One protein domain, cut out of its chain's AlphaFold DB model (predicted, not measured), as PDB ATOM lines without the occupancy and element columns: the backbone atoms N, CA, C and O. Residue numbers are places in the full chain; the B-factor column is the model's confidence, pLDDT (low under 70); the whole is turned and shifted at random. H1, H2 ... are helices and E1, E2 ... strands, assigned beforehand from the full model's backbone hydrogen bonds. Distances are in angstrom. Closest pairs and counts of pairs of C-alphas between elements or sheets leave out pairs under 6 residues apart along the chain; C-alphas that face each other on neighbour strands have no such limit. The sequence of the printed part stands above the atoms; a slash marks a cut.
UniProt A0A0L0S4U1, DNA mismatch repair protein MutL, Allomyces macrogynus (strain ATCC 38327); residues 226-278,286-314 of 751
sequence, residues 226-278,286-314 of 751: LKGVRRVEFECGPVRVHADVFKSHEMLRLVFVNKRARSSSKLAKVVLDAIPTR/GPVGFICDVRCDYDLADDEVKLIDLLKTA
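Overview. This is residues 226 to 278 and 286 to 314 of the 751 residues of the protein "DNA mismatch repair protein MutL" of Allomyces macrogynus (strain ATCC 38327) (UniProt A0A0L0S4U1). A twisted sheet of five strands forms a wall, with two helices, H1 and H3, side by side over one face and the other face bare. The short H2 sits at one end of the sheet, where the chain turns from E5 to H3. The 82 printed residues hold five named strands and three named helices in the order E1 E2 E3 E4 H1 E5 H2 H3, and across the mixed sheet the order is E1 E2 E5 E3 E4. The class is mixed, helices and strands, in two layers, helices on one face of a sheet. The whole is compact, with a radius of gyration of the C-alphas of 12.1 A and spans of 36 by 24 by 18 A.

Along the chain. E1, residues 227 to 236, is 27.8 A long and begins at C-alpha 227 at (19.606, 50.698, -38.747). Across the sheet follow E2, residues 239 to 247, 25.6 A; E5, residues 288 to 295, 22.1 A; E3, residues 253 to 257, 13.3 A; and E4, residues 260 to 262, 6.5 A. H1, residues 265 to 274, is 14.1 A long and begins at C-alpha 265 at (36.672, 33.769, -39.565). H2, residues 298 to 301, is 4.7 A long. H3, residues 304 to 314, is 15.8 A long and ends at C-alpha 314 at (28.264, 30.952, -55.339).

Arrangement. E1 and E2 form an antiparallel hairpin, with N 230 and O 245 at 2.7 A. E2 and E5 are antiparallel, with N 295 and O 240 at 2.7 A. E5 and E3 are parallel at 3 degrees, with N 256 and O 292 at 2.7 A. E3 and E4 form a second antiparallel hairpin, with N 257 and O 260 at 2.8 A. H1 and H3 are on the same face of the sheet. H3, at a height over the sheet of 7.6 A, runs across the strands, at 80 degrees to E2 on the local plane. H1 and H3 touch, closest at the C-alphas of Leu 267 and Ile 308, 6.0 A, at a shallow tilt of 20 degrees, the same way. H2 only grazes the sheet and only just touches H3, only at the corner, with 3 pairs of C-alphas within 8 A, the closest being Leu 300 and Leu 307 at 6.2 A. H1 and H2 are apart. In H1 and H3 every O i to N i+4 pair is within hydrogen-bond range; H2 is too short for such a pair.

Size, cuts and confidence. The two C-alphas farthest apart, those of Gly 286 and Asp 299, are 36.8 A apart. Residues 279 to 285 are not printed, and C-alphas 278 and 286 stand 15.3 A apart across this cut, in the link from H1 to E5. Of the links that are printed whole, each is tight. The mean pLDDT of the printed part is 77.6; it is under 70 at residues 248 to 251, 263, 265, 276 to 278, 286 to 288, 302 and 314.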
ATOM      1  N   LEU A 226      18.551  48.738 -34.624       73.81
ATOM      2  CA  LEU A 226      19.428  48.359 -35.725       73.81
ATOM      3  C   LEU A 226      18.988  49.123 -36.971       73.81
ATOM      4  O   LEU A 226      17.844  49.023 -37.405       73.81
ATOM      5  N   LYS A 227      19.901  49.900 -37.554       75.19
ATOM      6  CA  LYS A 227      19.606  50.698 -38.747       75.19
ATOM      7  C   LYS A 227      19.909  49.907 -40.011       75.19
ATOM      8  O   LYS A 227      20.933  49.232 -40.102       75.19
ATOM      9  N   GLY A 228      19.055  50.056 -41.020       74.94
ATOM     10  CA  GLY A 228      19.276  49.457 -42.339       74.94
ATOM     11  C   GLY A 228      19.311  47.930 -42.312       74.94
ATOM     12  O   GLY A 228      20.142  47.343 -42.998       74.94
ATOM     13  N   VAL A 229      18.457  47.306 -41.492       82.00
ATOM     14  CA  VAL A 229      18.320  45.846 -41.456       82.00
ATOM     15  C   VAL A 229      17.751  45.363 -42.787       82.00
ATOM     16  O   VAL A 229      16.688  45.806 -43.217       82.00
ATOM     17  N   ARG A 230      18.452  44.436 -43.431       84.12
ATOM     18  CA  ARG A 230      18.064  43.792 -44.680       84.12
ATOM     19  C   ARG A 230      18.175  42.287 -44.510       84.12
ATOM     20  O   ARG A 230      19.248  41.782 -44.189       84.12
ATOM     21  N   ARG A 231      17.084  41.577 -44.780       86.75
ATOM     22  CA  ARG A 231      17.108  40.119 -44.874       86.75
ATOM     23  C   ARG A 231      17.588  39.701 -46.257       86.75
ATOM     24  O   ARG A 231      17.135  40.240 -47.264       86.75
ATOM     25  N   VAL A 232      18.521  38.764 -46.282       85.38
ATOM     26  CA  VAL A 232      19.100  38.170 -47.480       85.38
ATOM     27  C   VAL A 232      18.924  36.666 -47.369       85.38
ATOM     28  O   VAL A 232      19.243  36.076 -46.339       85.38
ATOM     29  N   GLU A 233      18.423  36.057 -48.433       88.62
ATOM     30  CA  GLU A 233      18.280  34.614 -48.544       88.62
ATOM     31  C   GLU A 233      18.749  34.177 -49.926       88.62
ATOM     32  O   GLU A 233      18.409  34.815 -50.924       88.62
ATOM     33  N   PHE A 234      19.571  33.132 -49.971       85.00
ATOM     34  CA  PHE A 234      20.026  32.524 -51.216       85.00
ATOM     35  C   PHE A 234      20.372  31.050 -51.005       85.00
ATOM     36  O   PHE A 234      20.602  30.599 -49.880       85.00
ATOM     37  N   GLU A 235      20.421  30.304 -52.104       87.25
ATOM     38  CA  GLU A 235      20.793  28.892 -52.124       87.25
ATOM     39  C   GLU A 235      22.065  28.698 -52.959       87.25
ATOM     40  O   GLU A 235      22.271  29.357 -53.978       87.25
ATOM     41  N   CYS A 236      22.934  27.800 -52.506       82.62
ATOM     42  CA  CYS A 236      24.159  27.390 -53.179       82.62
ATOM     43  C   CYS A 236      24.231  25.860 -53.148       82.62
ATOM     44  O   CYS A 236      24.656  25.258 -52.158       82.62
ATOM     45  N   GLY A 237      23.757  25.219 -54.219       85.44
ATOM     46  CA  GLY A 237      23.619  23.763 -54.263       85.44
ATOM     47  C   GLY A 237      22.729  23.256 -53.113       85.44
ATOM     48  O   GLY A 237      21.590  23.705 -53.008       85.44
ATOM     49  N   PRO A 238      23.213  22.352 -52.235       86.50
ATOM     50  CA  PRO A 238      22.434  21.832 -51.106       86.50
ATOM     51  C   PRO A 238      22.383  22.778 -49.891       86.50
ATOM     52  O   PRO A 238      21.797  22.428 -48.866       86.50
ATOM     53  N   VAL A 239      23.035  23.943 -49.964       87.88
ATOM     54  CA  VAL A 239      23.173  24.877 -48.843       87.88
ATOM     55  C   VAL A 239      22.189  26.030 -48.995       87.88
ATOM     56  O   VAL A 239      22.196  26.718 -50.013       87.88
ATOM     57  N   ARG A 240      21.397  26.305 -47.958       89.88
ATOM     58  CA  ARG A 240      20.550  27.502 -47.873       89.88
ATOM     59  C   ARG A 240      21.125  28.481 -46.862       89.88
ATOM     60  O   ARG A 240      21.482  28.095 -45.755       89.88
ATOM     61  N   VAL A 241      21.210  29.752 -47.224       88.88
ATOM     62  CA  VAL A 241      21.797  30.796 -46.383       88.88
ATOM     63  C   VAL A 241      20.736  31.835 -46.057       88.88
ATOM     64  O   VAL A 241      20.179  32.443 -46.964       88.88
ATOM     65  N   HIS A 242      20.494  32.075 -44.766       89.50
ATOM     66  CA  HIS A 242      19.632  33.155 -44.283       89.50
ATOM     67  C   HIS A 242      20.452  34.157 -43.473       89.50
ATOM     68  O   HIS A 242      20.960  33.827 -42.399       89.50
ATOM     69  N   ALA A 243      20.547  35.399 -43.938       87.31
ATOM     70  CA  ALA A 243      21.300  36.453 -43.269       87.31
ATOM     71  C   ALA A 243      20.435  37.686 -42.978       87.31
ATOM     72  O   ALA A 243      19.762  38.204 -43.862       87.31
ATOM     73  N   ASP A 244      20.494  38.197 -41.747       85.44
ATOM     74  CA  ASP A 244      20.043  39.553 -41.429       85.44
ATOM     75  C   ASP A 244      21.285  40.456 -41.402       85.44
ATOM     76  O   ASP A 244      22.183  40.270 -40.577       85.44
ATOM     77  N   VAL A 245      21.353  41.410 -42.327       83.69
ATOM     78  CA  VAL A 245      22.475  42.336 -42.535       83.69
ATOM     79  C   VAL A 245      22.068  43.718 -42.050       83.69
ATOM     80  O   VAL A 245      20.954  44.143 -42.329       83.69
ATOM     81  N   PHE A 246      22.926  44.439 -41.337       79.75
ATOM     82  CA  PHE A 246      22.576  45.744 -40.767       79.75
ATOM     83  C   PHE A 246      23.778  46.684 -40.695       79.75
ATOM     84  O   PHE A 246      24.934  46.256 -40.639       79.75
ATOM     85  N   LYS A 247      23.508  47.995 -40.656       74.88
ATOM     86  CA  LYS A 247      24.552  48.985 -40.382       74.88
ATOM     87  C   LYS A 247      25.012  48.815 -38.948       74.88
ATOM     88  O   LYS A 247      24.208  48.869 -38.018       74.88
ATOM     89  N   SER A 248      26.313  48.654 -38.772       65.94
ATOM     90  CA  SER A 248      26.894  48.498 -37.451       65.94
ATOM     91  C   SER A 248      28.211  49.236 -37.398       65.94
ATOM     92  O   SER A 248      29.087  49.009 -38.220       65.94
ATOM     93  N   HIS A 249      28.381  50.099 -36.397       53.75
ATOM     94  CA  HIS A 249      29.679  50.725 -36.158       53.75
ATOM     95  C   HIS A 249      30.745  49.699 -35.754       53.75
ATOM     96  O   HIS A 249      31.923  49.980 -35.934       53.75
ATOM     97  N   GLU A 250      30.342  48.520 -35.271       55.16
ATOM     98  CA  GLU A 250      31.212  47.404 -34.892       55.16
ATOM     99  C   GLU A 250      31.103  46.252 -35.911       55.16
ATOM    100  O   GLU A 250      30.019  45.983 -36.430       55.16
ATOM    101  N   MET A 251      32.199  45.533 -36.191       61.03
ATOM    102  CA  MET A 251      32.195  44.372 -37.101       61.03
ATOM    103  C   MET A 251      31.562  43.123 -36.461       61.03
ATOM    104  O   MET A 251      32.221  42.098 -36.363       61.03
ATOM    105  N   LEU A 252      30.301  43.191 -36.023       70.50
ATOM    106  CA  LEU A 252      29.584  42.036 -35.477       70.50
ATOM    107  C   LEU A 252      29.275  41.035 -36.600       70.50
ATOM    108  O   LEU A 252      28.448  41.315 -37.470       70.50
ATOM    109  N   ARG A 253      29.938  39.876 -36.575       77.31
ATOM    110  CA  ARG A 253      29.765  38.813 -37.577       77.31
ATOM    111  C   ARG A 253      29.436  37.499 -36.892       77.31
ATOM    112  O   ARG A 253      30.324  36.808 -36.400       77.31
ATOM    113  N   LEU A 254      28.154  37.156 -36.864       79.19
ATOM    114  CA  LEU A 254      27.692  35.900 -36.285       79.19
ATOM    115  C   LEU A 254      27.328  34.932 -37.403       79.19
ATOM    116  O   LEU A 254      26.468  35.231 -38.231       79.19
ATOM    117  N   VAL A 255      27.982  33.773 -37.414       83.62
ATOM    118  CA  VAL A 255      27.672  32.680 -38.334       83.62
ATOM    119  C   VAL A 255      27.185  31.490 -37.529       83.62
ATOM    120  O   VAL A 255      27.810  31.075 -36.554       83.62
ATOM    121  N   PHE A 256      26.071  30.934 -37.970       86.81
ATOM    122  CA  PHE A 256      25.475  29.720 -37.464       86.81
ATOM    123  C   PHE A 256      25.435  28.697 -38.594       86.81
ATOM    124  O   PHE A 256      25.200  29.053 -39.747       86.81
ATOM    125  N   VAL A 257      25.665  27.432 -38.264       84.94
ATOM    126  CA  VAL A 257      25.434  26.299 -39.160       84.94
ATOM    127  C   VAL A 257      24.400  25.417 -38.482       84.94
ATOM    128  O   VAL A 257      24.622  24.967 -37.356       84.94
ATOM    129  N   ASN A 258      23.245  25.225 -39.118       85.56
ATOM    130  CA  ASN A 258      22.095  24.535 -38.531       85.56
ATOM    131  C   ASN A 258      21.760  25.063 -37.121       85.56
ATOM    132  O   ASN A 258      21.634  24.294 -36.170       85.56
ATOM    133  N   LYS A 259      21.660  26.396 -36.977       85.81
ATOM    134  CA  LYS A 259      21.434  27.115 -35.705       85.81
ATOM    135  C   LYS A 259      22.513  26.969 -34.621       85.81
ATOM    136  O   LYS A 259      22.342  27.534 -33.538       85.81
ATOM    137  N   ARG A 260      23.618  26.255 -34.857       81.81
ATOM    138  CA  ARG A 260      24.758  26.182 -33.925       81.81
ATOM    139  C   ARG A 260      25.799  27.232 -34.302       81.81
ATOM    140  O   ARG A 260      26.174  27.334 -35.466       81.81
ATOM    141  N   ALA A 261      26.246  28.027 -33.333       79.25
ATOM    142  CA  ALA A 261      27.225  29.084 -33.578       79.25
ATOM    143  C   ALA A 261      28.575  28.493 -34.016       79.25
ATOM    144  O   ALA A 261      29.036  27.514 -33.430       79.25
ATOM    145  N   ARG A 262      29.210  29.115 -35.014       75.19
ATOM    146  CA  ARG A 262      30.552  28.775 -35.504       75.19
ATOM    147  C   ARG A 262      31.474  29.976 -35.399       75.19
ATOM    148  O   ARG A 262      31.070  31.114 -35.632       75.19
ATOM    149  N   SER A 263      32.732  29.713 -35.074       64.56
ATOM    150  CA  SER A 263      33.726  30.765 -34.829       64.56
ATOM    151  C   SER A 263      34.688  31.033 -35.983       64.56
ATOM    152  O   SER A 263      35.589  31.871 -35.871       64.56
ATOM    153  N   SER A 264      34.482  30.354 -37.111       71.06
ATOM    154  CA  SER A 264      35.362  30.427 -38.270       71.06
ATOM    155  C   SER A 264      35.327  31.797 -38.948       71.06
ATOM    156  O   SER A 264      34.361  32.199 -39.600       71.06
ATOM    157  N   SER A 265      36.452  32.508 -38.846       67.62
ATOM    158  CA  SER A 265      36.672  33.769 -39.565       67.62
ATOM    159  C   SER A 265      36.691  33.583 -41.087       67.62
ATOM    160  O   SER A 265      36.305  34.497 -41.819       67.62
ATOM    161  N   LYS A 266      37.102  32.399 -41.568       75.06
ATOM    162  CA  LYS A 266      37.089  32.043 -42.992       75.06
ATOM    163  C   LYS A 266      35.658  31.892 -43.487       75.06
ATOM    164  O   LYS A 266      35.310  32.515 -44.485       75.06
ATOM    165  N   LEU A 267      34.834  31.134 -42.763       73.50
ATOM    166  CA  LEU A 267      33.421  30.966 -43.088       73.50
ATOM    167  C   LEU A 267      32.688  32.311 -43.049       73.50
ATOM    168  O   LEU A 267      31.982  32.646 -43.993       73.50
ATOM    169  N   ALA A 268      32.927  33.134 -42.022       73.31
ATOM    170  CA  ALA A 268      32.348  34.474 -41.928       73.31
ATOM    171  C   ALA A 268      32.737  35.381 -43.103       73.31
ATOM    172  O   ALA A 268      31.902  36.145 -43.585       73.31
ATOM    173  N   LYS A 269      33.984  35.297 -43.582       74.62
ATOM    174  CA  LYS A 269      34.420  36.035 -44.770       74.62
ATOM    175  C   LYS A 269      33.719  35.533 -46.032       74.62
ATOM    176  O   LYS A 269      33.177  36.338 -46.770       74.62
ATOM    177  N   VAL A 270      33.696  34.221 -46.257       78.88
ATOM    178  CA  VAL A 270      33.096  33.630 -47.464       78.88
ATOM    179  C   VAL A 270      31.592  33.884 -47.524       78.88
ATOM    180  O   VAL A 270      31.076  34.224 -48.580       78.88
ATOM    181  N   VAL A 271      30.894  33.789 -46.391       75.06
ATOM    182  CA  VAL A 271      29.478  34.164 -46.288       75.06
ATOM    183  C   VAL A 271      29.281  35.638 -46.628       75.06
ATOM    184  O   VAL A 271      28.366  35.964 -47.375       75.06
ATOM    185  N   LEU A 272      30.133  36.529 -46.111       77.00
ATOM    186  CA  LEU A 272      30.056  37.954 -46.423       77.00
ATOM    187  C   LEU A 272      30.263  38.222 -47.920       77.00
ATOM    188  O   LEU A 272      29.500  38.992 -48.494       77.00
ATOM    189  N   ASP A 273      31.242  37.559 -48.537       77.06
ATOM    190  CA  ASP A 273      31.532  37.663 -49.973       77.06
ATOM    191  C   ASP A 273      30.397  37.060 -50.834       77.06
ATOM    192  O   ASP A 273      30.193  37.477 -51.970       77.06
ATOM    193  N   ALA A 274      29.647  36.085 -50.304       72.19
ATOM    194  CA  ALA A 274      28.512  35.451 -50.977       72.19
ATOM    195  C   ALA A 274      27.188  36.223 -50.830       72.19
ATOM    196  O   ALA A 274      26.260  35.980 -51.600       72.19
ATOM    197  N   ILE A 275      27.074  37.147 -49.866       71.38
ATOM    198  CA  ILE A 275      25.883  37.993 -49.714       71.38
ATOM    199  C   ILE A 275      25.801  38.936 -50.925       71.38
ATOM    200  O   ILE A 275      26.667  39.801 -51.069       71.38
ATOM    201  N   PRO A 276      24.751  38.854 -51.766       64.12
ATOM    202  CA  PRO A 276      24.649  39.690 -52.955       64.12
ATOM    203  C   PRO A 276      24.627  41.180 -52.587       64.12
ATOM    204  O   PRO A 276      23.669  41.694 -51.992       64.12
ATOM    205  N   THR A 277      25.682  41.905 -52.948       57.56
ATOM    206  CA  THR A 277      25.716  43.366 -52.896       57.56
ATOM    207  C   THR A 277      24.977  43.897 -54.119       57.56
ATOM    208  O   THR A 277      25.528  43.959 -55.214       57.56
ATOM    209  N   ARG A 278      23.696  44.261 -53.973       50.81
ATOM    210  CA  ARG A 278      23.044  45.083 -55.003       50.81
ATOM    211  C   ARG A 278      23.744  46.439 -55.025       50.81
ATOM    212  O   ARG A 278      23.684  47.144 -54.022       50.81
ATOM    213  N   GLY A 286      30.030  52.382 -44.940       54.16
ATOM    214  CA  GLY A 286      30.294  52.081 -43.526       54.16
ATOM    215  C   GLY A 286      30.458  50.588 -43.196       54.16
ATOM    216  O   GLY A 286      30.152  49.735 -44.023       54.16
ATOM    217  N   PRO A 287      30.946  50.245 -41.987       58.22
ATOM    218  CA  PRO A 287      31.008  48.859 -41.533       58.22
ATOM    219  C   PRO A 287      29.608  48.222 -41.448       58.22
ATOM    220  O   PRO A 287      28.627  48.843 -41.028       58.22
ATOM    221  N   VAL A 288      29.530  46.959 -41.866       68.94
ATOM    222  CA  VAL A 288      28.300  46.163 -41.913       68.94
ATOM    223  C   VAL A 288      28.433  44.993 -40.940       68.94
ATOM    224  O   VAL A 288      29.444  44.283 -40.947       68.94
ATOM    225  N   GLY A 289      27.419  44.814 -40.096       76.31
ATOM    226  CA  GLY A 289      27.256  43.632 -39.255       76.31
ATOM    227  C   GLY A 289      26.262  42.658 -39.883       76.31
ATOM    228  O   GLY A 289      25.398  43.066 -40.664       76.31
ATOM    229  N   PHE A 290      26.376  41.373 -39.556       80.50
ATOM    230  CA  PHE A 290      25.398  40.381 -39.995       80.50
ATOM    231  C   PHE A 290      25.230  39.223 -39.006       80.50
ATOM    232  O   PHE A 290      26.159  38.844 -38.288       80.50
ATOM    233  N   ILE A 291      24.031  38.641 -39.026       85.50
ATOM    234  CA  ILE A 291      23.714  37.344 -38.424       85.50
ATOM    235  C   ILE A 291      23.317  36.395 -39.546       85.50
ATOM    236  O   ILE A 291      22.267  36.579 -40.160       85.50
ATOM    237  N   CYS A 292      24.116  35.363 -39.784       87.62
ATOM    238  CA  CYS A 292      23.899  34.382 -40.838       87.62
ATOM    239  C   CYS A 292      23.636  32.993 -40.257       87.62
ATOM    240  O   CYS A 292      24.389  32.543 -39.406       87.62
ATOM    241  N   ASP A 293      22.620  32.298 -40.757       90.12
ATOM    242  CA  ASP A 293      22.355  30.884 -40.499       90.12
ATOM    243  C   ASP A 293      22.445  30.100 -41.810       90.12
ATOM    244  O   ASP A 293      21.714  30.371 -42.765       90.12
ATOM    245  N   VAL A 294      23.384  29.162 -41.855       89.62
ATOM    246  CA  VAL A 294      23.684  28.295 -42.991       89.62
ATOM    247  C   VAL A 294      23.042  26.936 -42.734       89.62
ATOM    248  O   VAL A 294      23.386  26.247 -41.775       89.62
ATOM    249  N   ARG A 295      22.097  26.543 -43.584       90.25
ATOM    250  CA  ARG A 295      21.364  25.279 -43.505       90.25
ATOM    251  C   ARG A 295      21.874  24.284 -44.522       90.25
ATOM    252  O   ARG A 295      21.937  24.587 -45.708       90.25
ATOM    253  N   CYS A 296      22.229  23.107 -44.030       87.44
ATOM    254  CA  CYS A 296      22.748  21.997 -44.818       87.44
ATOM    255  C   CYS A 296      22.521  20.670 -44.084       87.44
ATOM    256  O   CYS A 296      22.092  20.646 -42.926       87.44
ATOM    257  N   ASP A 297      22.802  19.555 -44.749       81.88
ATOM    258  CA  ASP A 297      22.838  18.250 -44.102       81.88
ATOM    259  C   ASP A 297      23.980  18.167 -43.073       81.88
ATOM    260  O   ASP A 297      24.953  18.921 -43.106       81.88
ATOM    261  N   TYR A 298      23.854  17.240 -42.128       71.94
ATOM    262  CA  TYR A 298      24.818  17.113 -41.036       71.94
ATOM    263  C   TYR A 298      26.216  16.674 -41.475       71.94
ATOM    264  O   TYR A 298      27.188  17.098 -40.853       71.94
ATOM    265  N   ASP A 299      26.329  15.868 -42.534       71.94
ATOM    266  CA  ASP A 299      27.631  15.396 -43.009       71.94
ATOM    267  C   ASP A 299      28.432  16.564 -43.614       71.94
ATOM    268  O   ASP A 299      29.645  16.655 -43.417       71.94
ATOM    269  N   LEU A 300      27.751  17.510 -44.274       77.56
ATOM    270  CA  LEU A 300      28.351  18.761 -44.740       77.56
ATOM    271  C   LEU A 300      28.583  19.778 -43.611       77.56
ATOM    272  O   LEU A 300      29.591  20.480 -43.624       77.56
ATOM    273  N   ALA A 301      27.689  19.853 -42.620       72.75
ATOM    274  CA  ALA A 301      27.841  20.748 -41.468       72.75
ATOM    275  C   ALA A 301      29.068  20.420 -40.593       72.75
ATOM    276  O   ALA A 301      29.599  21.314 -39.923       72.75
ATOM    277  N   ASP A 302      29.494  19.152 -40.591       69.94
ATOM    278  CA  ASP A 302      30.689  18.663 -39.896       69.94
ATOM    279  C   ASP A 302      31.975  18.809 -40.753       69.94
ATOM    280  O   ASP A 302      33.081  18.745 -40.211       69.94
ATOM    281  N   ASP A 303      31.862  19.063 -42.066       74.81
ATOM    282  CA  ASP A 303      32.982  19.268 -43.001       74.81
ATOM    283  C   ASP A 303      33.083  20.742 -43.446       74.81
ATOM    284  O   ASP A 303      32.654  21.141 -44.533       74.81
ATOM    285  N   GLU A 304      33.680  21.574 -42.584       76.06
ATOM    286  CA  GLU A 304      33.803  23.021 -42.815       76.06
ATOM    287  C   GLU A 304      34.529  23.356 -44.130       76.06
ATOM    288  O   GLU A 304      34.189  24.338 -44.790       76.06
ATOM    289  N   VAL A 305      35.512  22.545 -44.536       78.69
ATOM    290  CA  VAL A 305      36.280  22.785 -45.766       78.69
ATOM    291  C   VAL A 305      35.370  22.662 -46.984       78.69
ATOM    292  O   VAL A 305      35.324  23.584 -47.800       78.69
ATOM    293  N   LYS A 306      34.588  21.577 -47.074       82.44
ATOM    294  CA  LYS A 306      33.611  21.406 -48.159       82.44
ATOM    295  C   LYS A 306      32.537  22.487 -48.147       82.44
ATOM    296  O   LYS A 306      32.180  22.991 -49.211       82.44
ATOM    297  N   LEU A 307      32.040  22.862 -46.967       82.88
ATOM    298  CA  LEU A 307      31.036  23.918 -46.832       82.88
ATOM    299  C   LEU A 307      31.564  25.264 -47.356       82.88
ATOM    300  O   LEU A 307      30.877  25.962 -48.101       82.88
ATOM    301  N   ILE A 308      32.801  25.611 -46.996       84.19
ATOM    302  CA  ILE A 308      33.479  26.820 -47.468       84.19
ATOM    303  C   ILE A 308      33.652  26.797 -48.991       84.19
ATOM    304  O   ILE A 308      33.412  27.813 -49.642       84.19
ATOM    305  N   ASP A 309      34.085  25.674 -49.559       84.38
ATOM    306  CA  ASP A 309      34.344  25.587 -50.996       84.38
ATOM    307  C   ASP A 309      33.056  25.679 -51.822       84.38
ATOM    308  O   ASP A 309      33.043  26.390 -52.827       84.38
ATOM    309  N   LEU A 310      31.950  25.095 -51.350       84.50
ATOM    310  CA  LEU A 310      30.626  25.312 -51.943       84.50
ATOM    311  C   LEU A 310      30.249  26.798 -51.928       84.50
ATOM    312  O   LEU A 310      29.988  27.378 -52.979       84.50
ATOM    313  N   LEU A 311      30.312  27.464 -50.774       82.69
ATOM    314  CA  LEU A 311      29.911  28.873 -50.669       82.69
ATOM    315  C   LEU A 311      30.768  29.823 -51.534       82.69
ATOM    316  O   LEU A 311      30.252  30.826 -52.027       82.69
ATOM    317  N   LYS A 312      32.046  29.503 -51.790       83.12
ATOM    318  CA  LYS A 312      32.898  30.263 -52.730       83.12
ATOM    319  C   LYS A 312      32.468  30.124 -54.194       83.12
ATOM    320  O   LYS A 312      32.672  31.042 -54.989       83.12
ATOM    321  N   THR A 313      31.903  28.980 -54.580       73.94
ATOM    322  CA  THR A 313      31.399  28.809 -55.954       73.94
ATOM    323  C   THR A 313      30.184  29.698 -56.224       73.94
ATOM    324  O   THR A 313      30.065  30.235 -57.319       73.94
ATOM    325  N   ALA A 314      29.353  29.979 -55.211       65.44
ATOM    326  CA  ALA A 314      28.264  30.952 -55.339       65.44
ATOM    327  C   ALA A 314      28.740  32.409 -55.451       65.44
ATOM    328  O   ALA A 314      28.151  33.179 -56.206       65.44
TER     329      ALA A 314